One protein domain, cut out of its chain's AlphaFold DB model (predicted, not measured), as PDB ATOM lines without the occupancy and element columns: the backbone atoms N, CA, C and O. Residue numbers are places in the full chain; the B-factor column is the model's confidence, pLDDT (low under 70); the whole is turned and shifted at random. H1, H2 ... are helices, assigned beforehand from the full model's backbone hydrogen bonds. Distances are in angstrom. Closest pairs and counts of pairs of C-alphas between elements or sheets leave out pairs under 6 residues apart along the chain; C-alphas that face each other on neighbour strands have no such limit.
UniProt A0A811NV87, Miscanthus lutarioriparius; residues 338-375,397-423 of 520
ATOM      1  N   SER A 338     131.320 134.102 142.092       93.19
ATOM      2  CA  SER A 338     130.357 133.003 141.920       93.19
ATOM      3  C   SER A 338     129.057 133.419 141.217       93.19
ATOM      4  O   SER A 338     128.520 134.514 141.410       93.19
ATOM      5  N   CYS A 339     128.514 132.526 140.388       94.38
ATOM      6  CA  CYS A 339     127.223 132.726 139.741       94.38
ATOM      7  C   CYS A 339     126.062 132.332 140.656       94.38
ATOM      8  O   CYS A 339     125.849 131.151 140.925       94.38
ATOM      9  N   LYS A 340     125.219 133.304 141.025       89.00
ATOM     10  CA  LYS A 340     124.017 133.084 141.852       89.00
ATOM     11  C   LYS A 340     123.007 132.073 141.276       89.00
ATOM     12  O   LYS A 340     122.154 131.607 142.017       89.00
ATOM     13  N   VAL A 341     123.078 131.749 139.979       89.38
ATOM     14  CA  VAL A 341     122.108 130.872 139.285       89.38
ATOM     15  C   VAL A 341     122.609 129.425 139.127       89.38
ATOM     16  O   VAL A 341     121.803 128.526 138.915       89.38
ATOM     17  N   CYS A 342     123.921 129.165 139.215       90.62
ATOM     18  CA  CYS A 342     124.453 127.794 139.108       90.62
ATOM     19  C   CYS A 342     125.757 127.518 139.883       90.62
ATOM     20  O   CYS A 342     126.471 126.570 139.563       90.62
ATOM     21  N   GLY A 343     126.105 128.350 140.867       89.00
ATOM     22  CA  GLY A 343     127.238 128.168 141.786       89.00
ATOM     23  C   GLY A 343     128.631 128.449 141.208       89.00
ATOM     24  O   GLY A 343     129.513 128.861 141.953       89.00
ATOM     25  N   LYS A 344     128.829 128.278 139.894       91.12
ATOM     26  CA  LYS A 344     130.141 128.337 139.216       91.12
ATOM     27  C   LYS A 344     130.949 129.578 139.589       91.12
ATOM     28  O   LYS A 344     130.469 130.700 139.421       91.12
ATOM     29  N   THR A 345     132.171 129.357 140.060       92.88
ATOM     30  CA  THR A 345     133.145 130.389 140.415       92.88
ATOM     31  C   THR A 345     133.997 130.779 139.211       92.88
ATOM     32  O   THR A 345     134.346 129.956 138.365       92.88
ATOM     33  N   TYR A 346     134.319 132.069 139.118       93.25
ATOM     34  CA  TYR A 346     135.135 132.649 138.057       93.25
ATOM     35  C   TYR A 346     136.284 133.449 138.665       93.25
ATOM     36  O   TYR A 346     136.076 134.262 139.562       93.25
ATOM     37  N   SER A 347     137.494 133.284 138.131       90.94
ATOM     38  CA  SER A 347     138.677 134.066 138.527       90.94
ATOM     39  C   SER A 347     138.612 135.540 138.105       90.94
ATOM     40  O   SER A 347     139.449 136.341 138.515       90.94
ATOM     41  N   THR A 348     137.628 135.921 137.279       92.31
ATOM     42  CA  THR A 348     137.427 137.299 136.817       92.31
ATOM     43  C   THR A 348     135.950 137.685 136.790       92.31
ATOM     44  O   THR A 348     135.077 136.896 136.418       92.31
ATOM     45  N   HIS A 349     135.676 138.957 137.087       90.62
ATOM     46  CA  HIS A 349     134.339 139.541 136.959       90.62
ATOM     47  C   HIS A 349     133.818 139.523 135.507       90.62
ATOM     48  O   HIS A 349     132.617 139.411 135.284       90.62
ATOM     49  N   GLN A 350     134.708 139.584 134.506       92.44
ATOM     50  CA  GLN A 350     134.328 139.479 133.090       92.44
ATOM     51  C   GLN A 350     133.799 138.079 132.742       92.44
ATOM     52  O   GLN A 350     132.777 137.970 132.062       92.44
ATOM     53  N   GLY A 351     134.430 137.020 133.269       91.88
ATOM     54  CA  GLY A 351     133.936 135.645 133.149       91.88
ATOM     55  C   GLY A 351     132.543 135.481 133.759       91.88
ATOM     56  O   GLY A 351     131.634 134.995 133.083       91.88
ATOM     57  N   LEU A 352     132.339 135.982 134.985       94.38
ATOM     58  CA  LEU A 352     131.018 135.991 135.621       94.38
ATOM     59  C   LEU A 352     129.991 136.801 134.808       94.38
ATOM     60  O   LEU A 352     128.864 136.343 134.633       94.38
ATOM     61  N   GLY A 353     130.360 137.975 134.287       93.00
ATOM     62  CA  GLY A 353     129.468 138.843 133.512       93.00
ATOM     63  C   GLY A 353     128.957 138.187 132.226       93.00
ATOM     64  O   GLY A 353     127.744 138.114 132.010       93.00
ATOM     65  N   GLY A 354     129.861 137.636 131.408       94.56
ATOM     66  CA  GLY A 354     129.490 136.895 130.196       94.56
ATOM     67  C   GLY A 354     128.663 135.643 130.503       94.56
ATOM     68  O   GLY A 354     127.670 135.357 129.830       94.56
ATOM     69  N   HIS A 355     129.003 134.929 131.576       94.12
ATOM     70  CA  HIS A 355     128.264 133.750 132.012       94.12
ATOM     71  C   HIS A 355     126.848 134.072 132.538       94.12
ATOM     72  O   HIS A 355     125.883 133.389 132.183       94.12
ATOM     73  N   ALA A 356     126.688 135.138 133.326       89.75
ATOM     74  CA  ALA A 356     125.392 135.601 133.822       89.75
ATOM     75  C   ALA A 356     124.486 136.115 132.687       89.75
ATOM     76  O   ALA A 356     123.274 135.883 132.708       89.75
ATOM     77  N   ALA A 357     125.062 136.742 131.654       90.75
ATOM     78  CA  ALA A 357     124.344 137.056 130.418       90.75
ATOM     79  C   ALA A 357     123.856 135.780 129.703       90.75
ATOM     80  O   ALA A 357     122.709 135.734 129.258       90.75
ATOM     81  N   GLY A 358     124.664 134.715 129.678       91.88
ATOM     82  CA  GLY A 358     124.269 133.398 129.165       91.88
ATOM     83  C   GLY A 358     123.055 132.792 129.884       91.88
ATOM     84  O   GLY A 358     122.158 132.263 129.228       91.88
ATOM     85  N   HIS A 359     122.966 132.929 131.213       90.94
ATOM     86  CA  HIS A 359     121.777 132.519 131.975       90.94
ATOM     87  C   HIS A 359     120.527 133.319 131.587       90.94
ATOM     88  O   HIS A 359     119.487 132.721 131.311       90.94
ATOM     89  N   ARG A 360     120.633 134.651 131.489       86.06
ATOM     90  CA  ARG A 360     119.524 135.523 131.057       86.06
ATOM     91  C   ARG A 360     119.075 135.233 129.620       86.06
ATOM     92  O   ARG A 360     117.883 135.294 129.333       86.06
ATOM     93  N   ASN A 361     120.003 134.885 128.725       86.38
ATOM     94  CA  ASN A 361     119.662 134.478 127.364       86.38
ATOM     95  C   ASN A 361     118.937 133.124 127.338       86.38
ATOM     96  O   ASN A 361     117.875 133.031 126.736       86.38
ATOM     97  N   ARG A 362     119.439 132.104 128.053       87.06
ATOM     98  CA  ARG A 362     118.765 130.795 128.145       87.06
ATOM     99  C   ARG A 362     117.360 130.905 128.742       87.06
ATOM    100  O   ARG A 362     116.451 130.234 128.261       87.06
ATOM    101  N   GLN A 363     117.169 131.754 129.750       85.06
ATOM    102  CA  GLN A 363     115.842 132.032 130.301       85.06
ATOM    103  C   GLN A 363     114.914 132.627 129.225       85.06
ATOM    104  O   GLN A 363     113.832 132.099 128.988       85.06
ATOM    105  N   ARG A 364     115.371 133.655 128.495       85.31
ATOM    106  CA  ARG A 364     114.620 134.263 127.382       85.31
ATOM    107  C   ARG A 364     114.311 133.265 126.255       85.31
ATOM    108  O   ARG A 364     113.252 133.345 125.638       85.31
ATOM    109  N   GLU A 365     115.213 132.325 125.978       82.88
ATOM    110  CA  GLU A 365     114.999 131.234 125.018       82.88
ATOM    111  C   GLU A 365     113.916 130.255 125.497       82.88
ATOM    112  O   GLU A 365     113.068 129.855 124.699       82.88
ATOM    113  N   GLN A 366     113.893 129.912 126.788       81.06
ATOM    114  CA  GLN A 366     112.855 129.072 127.398       81.06
ATOM    115  C   GLN A 366     111.487 129.771 127.407       81.06
ATOM    116  O   GLN A 366     110.494 129.169 127.003       81.06
ATOM    117  N   GLU A 367     111.434 131.056 127.764       81.50
ATOM    118  CA  GLU A 367     110.228 131.896 127.686       81.50
ATOM    119  C   GLU A 367     109.696 131.984 126.243       81.50
ATOM    120  O   GLU A 367     108.497 131.826 125.999       81.50
ATOM    121  N   ALA A 368     110.583 132.160 125.257       74.94
ATOM    122  CA  ALA A 368     110.216 132.163 123.841       74.94
ATOM    123  C   ALA A 368     109.735 130.784 123.346       74.94
ATOM    124  O   ALA A 368     108.846 130.719 122.496       74.94
ATOM    125  N   MET A 369     110.286 129.690 123.877       72.56
ATOM    126  CA  MET A 369     109.872 128.321 123.553       72.56
ATOM    127  C   MET A 369     108.506 127.974 124.165       72.56
ATOM    128  O   MET A 369     107.677 127.372 123.487       72.56
ATOM    129  N   ALA A 370     108.226 128.422 125.392       75.06
ATOM    130  CA  ALA A 370     106.906 128.306 126.013       75.06
ATOM    131  C   ALA A 370     105.844 129.115 125.244       75.06
ATOM    132  O   ALA A 370     104.775 128.595 124.923       75.06
ATOM    133  N   ALA A 371     106.167 130.353 124.851       69.62
ATOM    134  CA  ALA A 371     105.297 131.173 124.007       69.62
ATOM    135  C   ALA A 371     105.053 130.551 122.617       69.62
ATOM    136  O   ALA A 371     103.965 130.702 122.065       69.62
ATOM    137  N   ALA A 372     106.031 129.832 122.056       63.50
ATOM    138  CA  ALA A 372     105.867 129.085 120.809       63.50
ATOM    139  C   ALA A 372     104.948 127.861 120.974       63.50
ATOM    140  O   ALA A 372     104.075 127.641 120.135       63.50
ATOM    141  N   ALA A 373     105.098 127.099 122.063       63.06
ATOM    142  CA  ALA A 373     104.237 125.954 122.371       63.06
ATOM    143  C   ALA A 373     102.765 126.374 122.542       63.06
ATOM    144  O   ALA A 373     101.872 125.723 122.004       63.06
ATOM    145  N   GLY A 374     102.511 127.522 123.183       61.50
ATOM    146  CA  GLY A 374     101.169 128.107 123.302       61.50
ATOM    147  C   GLY A 374     100.507 128.505 121.971       61.50
ATOM    148  O   GLY A 374      99.300 128.719 121.942       61.50
ATOM    149  N   MET A 375     101.258 128.574 120.864       55.84
ATOM    150  CA  MET A 375     100.743 128.890 119.521       55.84
ATOM    151  C   MET A 375     100.730 127.673 118.571       55.84
ATOM    152  O   MET A 375     100.456 127.825 117.384       55.84
ATOM    153  N   GLU A 397     107.492 145.591 117.096       51.97
ATOM    154  CA  GLU A 397     107.282 146.809 117.857       51.97
ATOM    155  C   GLU A 397     106.195 147.638 117.186       51.97
ATOM    156  O   GLU A 397     106.085 147.657 115.958       51.97
ATOM    157  N   GLU A 398     105.409 148.322 118.014       65.25
ATOM    158  CA  GLU A 398     104.505 149.372 117.563       65.25
ATOM    159  C   GLU A 398     105.304 150.336 116.652       65.25
ATOM    160  O   GLU A 398     106.421 150.732 117.006       65.25
ATOM    161  N   PRO A 399     104.847 150.575 115.409       78.44
ATOM    162  CA  PRO A 399     105.701 151.032 114.315       78.44
ATOM    163  C   PRO A 399     106.349 152.399 114.583       78.44
ATOM    164  O   PRO A 399     105.736 153.429 114.322       78.44
ATOM    165  N   HIS A 400     107.621 152.401 115.018       82.19
ATOM    166  CA  HIS A 400     108.369 153.572 115.506       82.19
ATOM    167  C   HIS A 400     108.118 154.862 114.701       82.19
ATOM    168  O   HIS A 400     108.812 155.153 113.718       82.19
ATOM    169  N   ALA A 401     107.147 155.661 115.135       89.69
ATOM    170  CA  ALA A 401     106.751 156.880 114.454       89.69
ATOM    171  C   ALA A 401     107.570 158.071 114.958       89.69
ATOM    172  O   ALA A 401     107.729 158.287 116.159       89.69
ATOM    173  N   CYS A 402     108.070 158.909 114.049       92.31
ATOM    174  CA  CYS A 402     108.682 160.165 114.465       92.31
ATOM    175  C   CYS A 402     107.617 161.161 114.930       92.31
ATOM    176  O   CYS A 402     106.882 161.704 114.109       92.31
ATOM    177  N   GLN A 403     107.605 161.487 116.223       87.94
ATOM    178  CA  GLN A 403     106.678 162.446 116.845       87.94
ATOM    179  C   GLN A 403     106.594 163.816 116.134       87.94
ATOM    180  O   GLN A 403     105.587 164.501 116.249       87.94
ATOM    181  N   LYS A 404     107.633 164.221 115.383       86.88
ATOM    182  CA  LYS A 404     107.708 165.517 114.679       86.88
ATOM    183  C   LYS A 404     107.253 165.498 113.212       86.88
ATOM    184  O   LYS A 404     107.198 166.558 112.595       86.88
ATOM    185  N   CYS A 405     107.012 164.331 112.606       91.12
ATOM    186  CA  CYS A 405     106.590 164.251 111.194       91.12
ATOM    187  C   CYS A 405     105.934 162.919 110.766       91.12
ATOM    188  O   CYS A 405     105.866 162.627 109.565       91.12
ATOM    189  N   HIS A 406     105.555 162.098 111.746       88.06
ATOM    190  CA  HIS A 406     104.794 160.843 111.693       88.06
ATOM    191  C   HIS A 406     105.247 159.809 110.650       88.06
ATOM    192  O   HIS A 406     104.490 158.927 110.257       88.06
ATOM    193  N   LYS A 407     106.516 159.871 110.226       88.69
ATOM    194  CA  LYS A 407     107.138 158.796 109.449       88.69
ATOM    195  C   LYS A 407     107.417 157.609 110.362       88.69
ATOM    196  O   LYS A 407     108.089 157.766 111.379       88.69
ATOM    197  N   VAL A 408     106.886 156.459 109.965       91.31
ATOM    198  CA  VAL A 408     107.106 155.145 110.570       91.31
ATOM    199  C   VAL A 408     108.458 154.586 110.132       91.31
ATOM    200  O   VAL A 408     108.810 154.649 108.952       91.31
ATOM    201  N   PHE A 409     109.193 153.992 111.070       89.19
ATOM    202  CA  PHE A 409     110.463 153.315 110.824       89.19
ATOM    203  C   PHE A 409     110.425 151.877 111.346       89.19
ATOM    204  O   PHE A 409     110.037 151.626 112.478       89.19
ATOM    205  N   ALA A 410     110.923 150.926 110.555       85.69
ATOM    206  CA  ALA A 410     110.984 149.512 110.941       85.69
ATOM    207  C   ALA A 410     112.055 149.187 112.012       85.69
ATOM    208  O   ALA A 410     112.309 148.020 112.302       85.69
ATOM    209  N   THR A 411     112.767 150.187 112.550       89.00
ATOM    210  CA  THR A 411     113.821 149.993 113.562       89.00
ATOM    211  C   THR A 411     114.130 151.299 114.298       89.00
ATOM    212  O   THR A 411     114.329 152.336 113.658       89.00
ATOM    213  N   GLY A 412     114.294 151.247 115.621       88.25
ATOM    214  CA  GLY A 412     114.632 152.409 116.453       88.25
ATOM    215  C   GLY A 412     115.950 153.090 116.067       88.25
ATOM    216  O   GLY A 412     116.077 154.304 116.188       88.25
ATOM    217  N   VAL A 413     116.905 152.350 115.490       89.31
ATOM    218  CA  VAL A 413     118.147 152.911 114.920       89.31
ATOM    219  C   VAL A 413     117.859 153.838 113.729       89.31
ATOM    220  O   VAL A 413     118.501 154.880 113.586       89.31
ATOM    221  N   ALA A 414     116.873 153.498 112.893       89.88
ATOM    222  CA  ALA A 414     116.457 154.325 111.765       89.88
ATOM    223  C   ALA A 414     115.652 155.548 112.236       89.88
ATOM    224  O   ALA A 414     115.926 156.654 111.769       89.88
ATOM    225  N   LEU A 415     114.763 155.387 113.229       93.06
ATOM    226  CA  LEU A 415     114.097 156.517 113.892       93.06
ATOM    227  C   LEU A 415     115.123 157.466 114.536       93.06
ATOM    228  O   LEU A 415     115.099 158.660 114.258       93.06
ATOM    229  N   GLY A 416     116.070 156.959 115.326       91.12
ATOM    230  CA  GLY A 416     117.125 157.760 115.957       91.12
ATOM    231  C   GLY A 416     118.077 158.412 114.947       91.12
ATOM    232  O   GLY A 416     118.591 159.504 115.191       91.12
ATOM    233  N   GLY A 417     118.284 157.789 113.782       93.56
ATOM    234  CA  GLY A 417     118.935 158.407 112.625       93.56
ATOM    235  C   GLY A 417     118.137 159.580 112.060       93.56
ATOM    236  O   GLY A 417     118.691 160.651 111.816       93.56
ATOM    237  N   HIS A 418     116.832 159.395 111.904       92.38
ATOM    238  CA  HIS A 418     115.911 160.379 111.358       92.38
ATOM    239  C   HIS A 418     115.605 161.545 112.318       92.38
ATOM    240  O   HIS A 418     115.531 162.688 111.872       92.38
ATOM    241  N   MET A 419     115.513 161.320 113.632       87.75
ATOM    242  CA  MET A 419     115.285 162.383 114.625       87.75
ATOM    243  C   MET A 419     116.405 163.433 114.635       87.75
ATOM    244  O   MET A 419     116.137 164.595 114.934       87.75
ATOM    245  N   ARG A 420     117.626 163.077 114.206       88.19
ATOM    246  CA  ARG A 420     118.724 164.039 113.993       88.19
ATOM    247  C   ARG A 420     118.459 165.020 112.843       88.19
ATOM    248  O   ARG A 420     118.952 166.136 112.900       88.19
ATOM    249  N   MET A 421     117.627 164.666 111.857       80.81
ATOM    250  CA  MET A 421     117.135 165.607 110.832       80.81
ATOM    251  C   MET A 421     116.189 166.664 111.429       80.81
ATOM    252  O   MET A 421     116.078 167.769 110.911       80.81
ATOM    253  N   HIS A 422     115.526 166.336 112.541       85.12
ATOM    254  CA  HIS A 422     114.655 167.235 113.299       85.12
ATOM    255  C   HIS A 422     115.358 167.895 114.503       85.12
ATOM    256  O   HIS A 422     114.687 168.439 115.391       85.12
ATOM    257  N   TYR A 423     116.694 167.842 114.554       83.12
ATOM    258  CA  TYR A 423     117.503 168.537 115.549       83.12
ATOM    259  C   TYR A 423     117.981 169.882 114.986       83.12
ATOM    260  O   TYR A 423     119.065 170.000 114.426       83.12
TER     261      TYR A 423
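What this domain is: This is residues 338 to 375 and 397 to 423 of the 520 residues of a protein of Miscanthus lutarioriparius (UniProt A0A811NV87). One long, straight-running helix, H1, has the loop of residues 338 to 348 folded back beside its first turns, and its far part, residues 361 to 373, sticks out free; well away from it lies a second, smaller lobe, in which the loop of residues 397 to 411 curls beside the short helix H2. The two lobes are separate, with empty space between them. The printed part has 65 residues with two named helices, H1 then H2, and no named strand; the class is all helix. The whole is extended, with a radius of gyration of the C-alphas of 19.5 A, and flat, spanning 52 by 37 by 12 A.

Where its parts are: H1 covers residues 349 to 373 and measures 36.1 A from C-alpha 349 at (134.339, 139.541, 136.959) to C-alpha 373 at (104.237, 125.954, 122.371). H2 covers residues 412 to 422, 15.2 A long, and ends with C-alpha 422 at (114.655, 167.235, 113.299).

How they stand to each other: H1, the longest helix with 25 residues, is apart from H2: no C-alpha of the one is within 8 A of the other. Residues 361 to 375, of which 361 to 373 belong to H1, stand free. Every O i to N i+4 pair of H1 is within hydrogen-bond range; in H2, 4 of 7 are.

The domain as a whole: The C-alphas of Thr 345 and Cys 405, the two farthest apart, are 52.0 A apart. Residues 376 to 396 are cut out and not printed, and C-alphas 375 and 397 are 19.1 A apart across the cut; the link from H1 to H2 runs across it. Residues 397 to 411 are a long stretch with no named element. The mean pLDDT of the printed part is 85.4, and residues 371 to 375 and 397 to 398 are under 70.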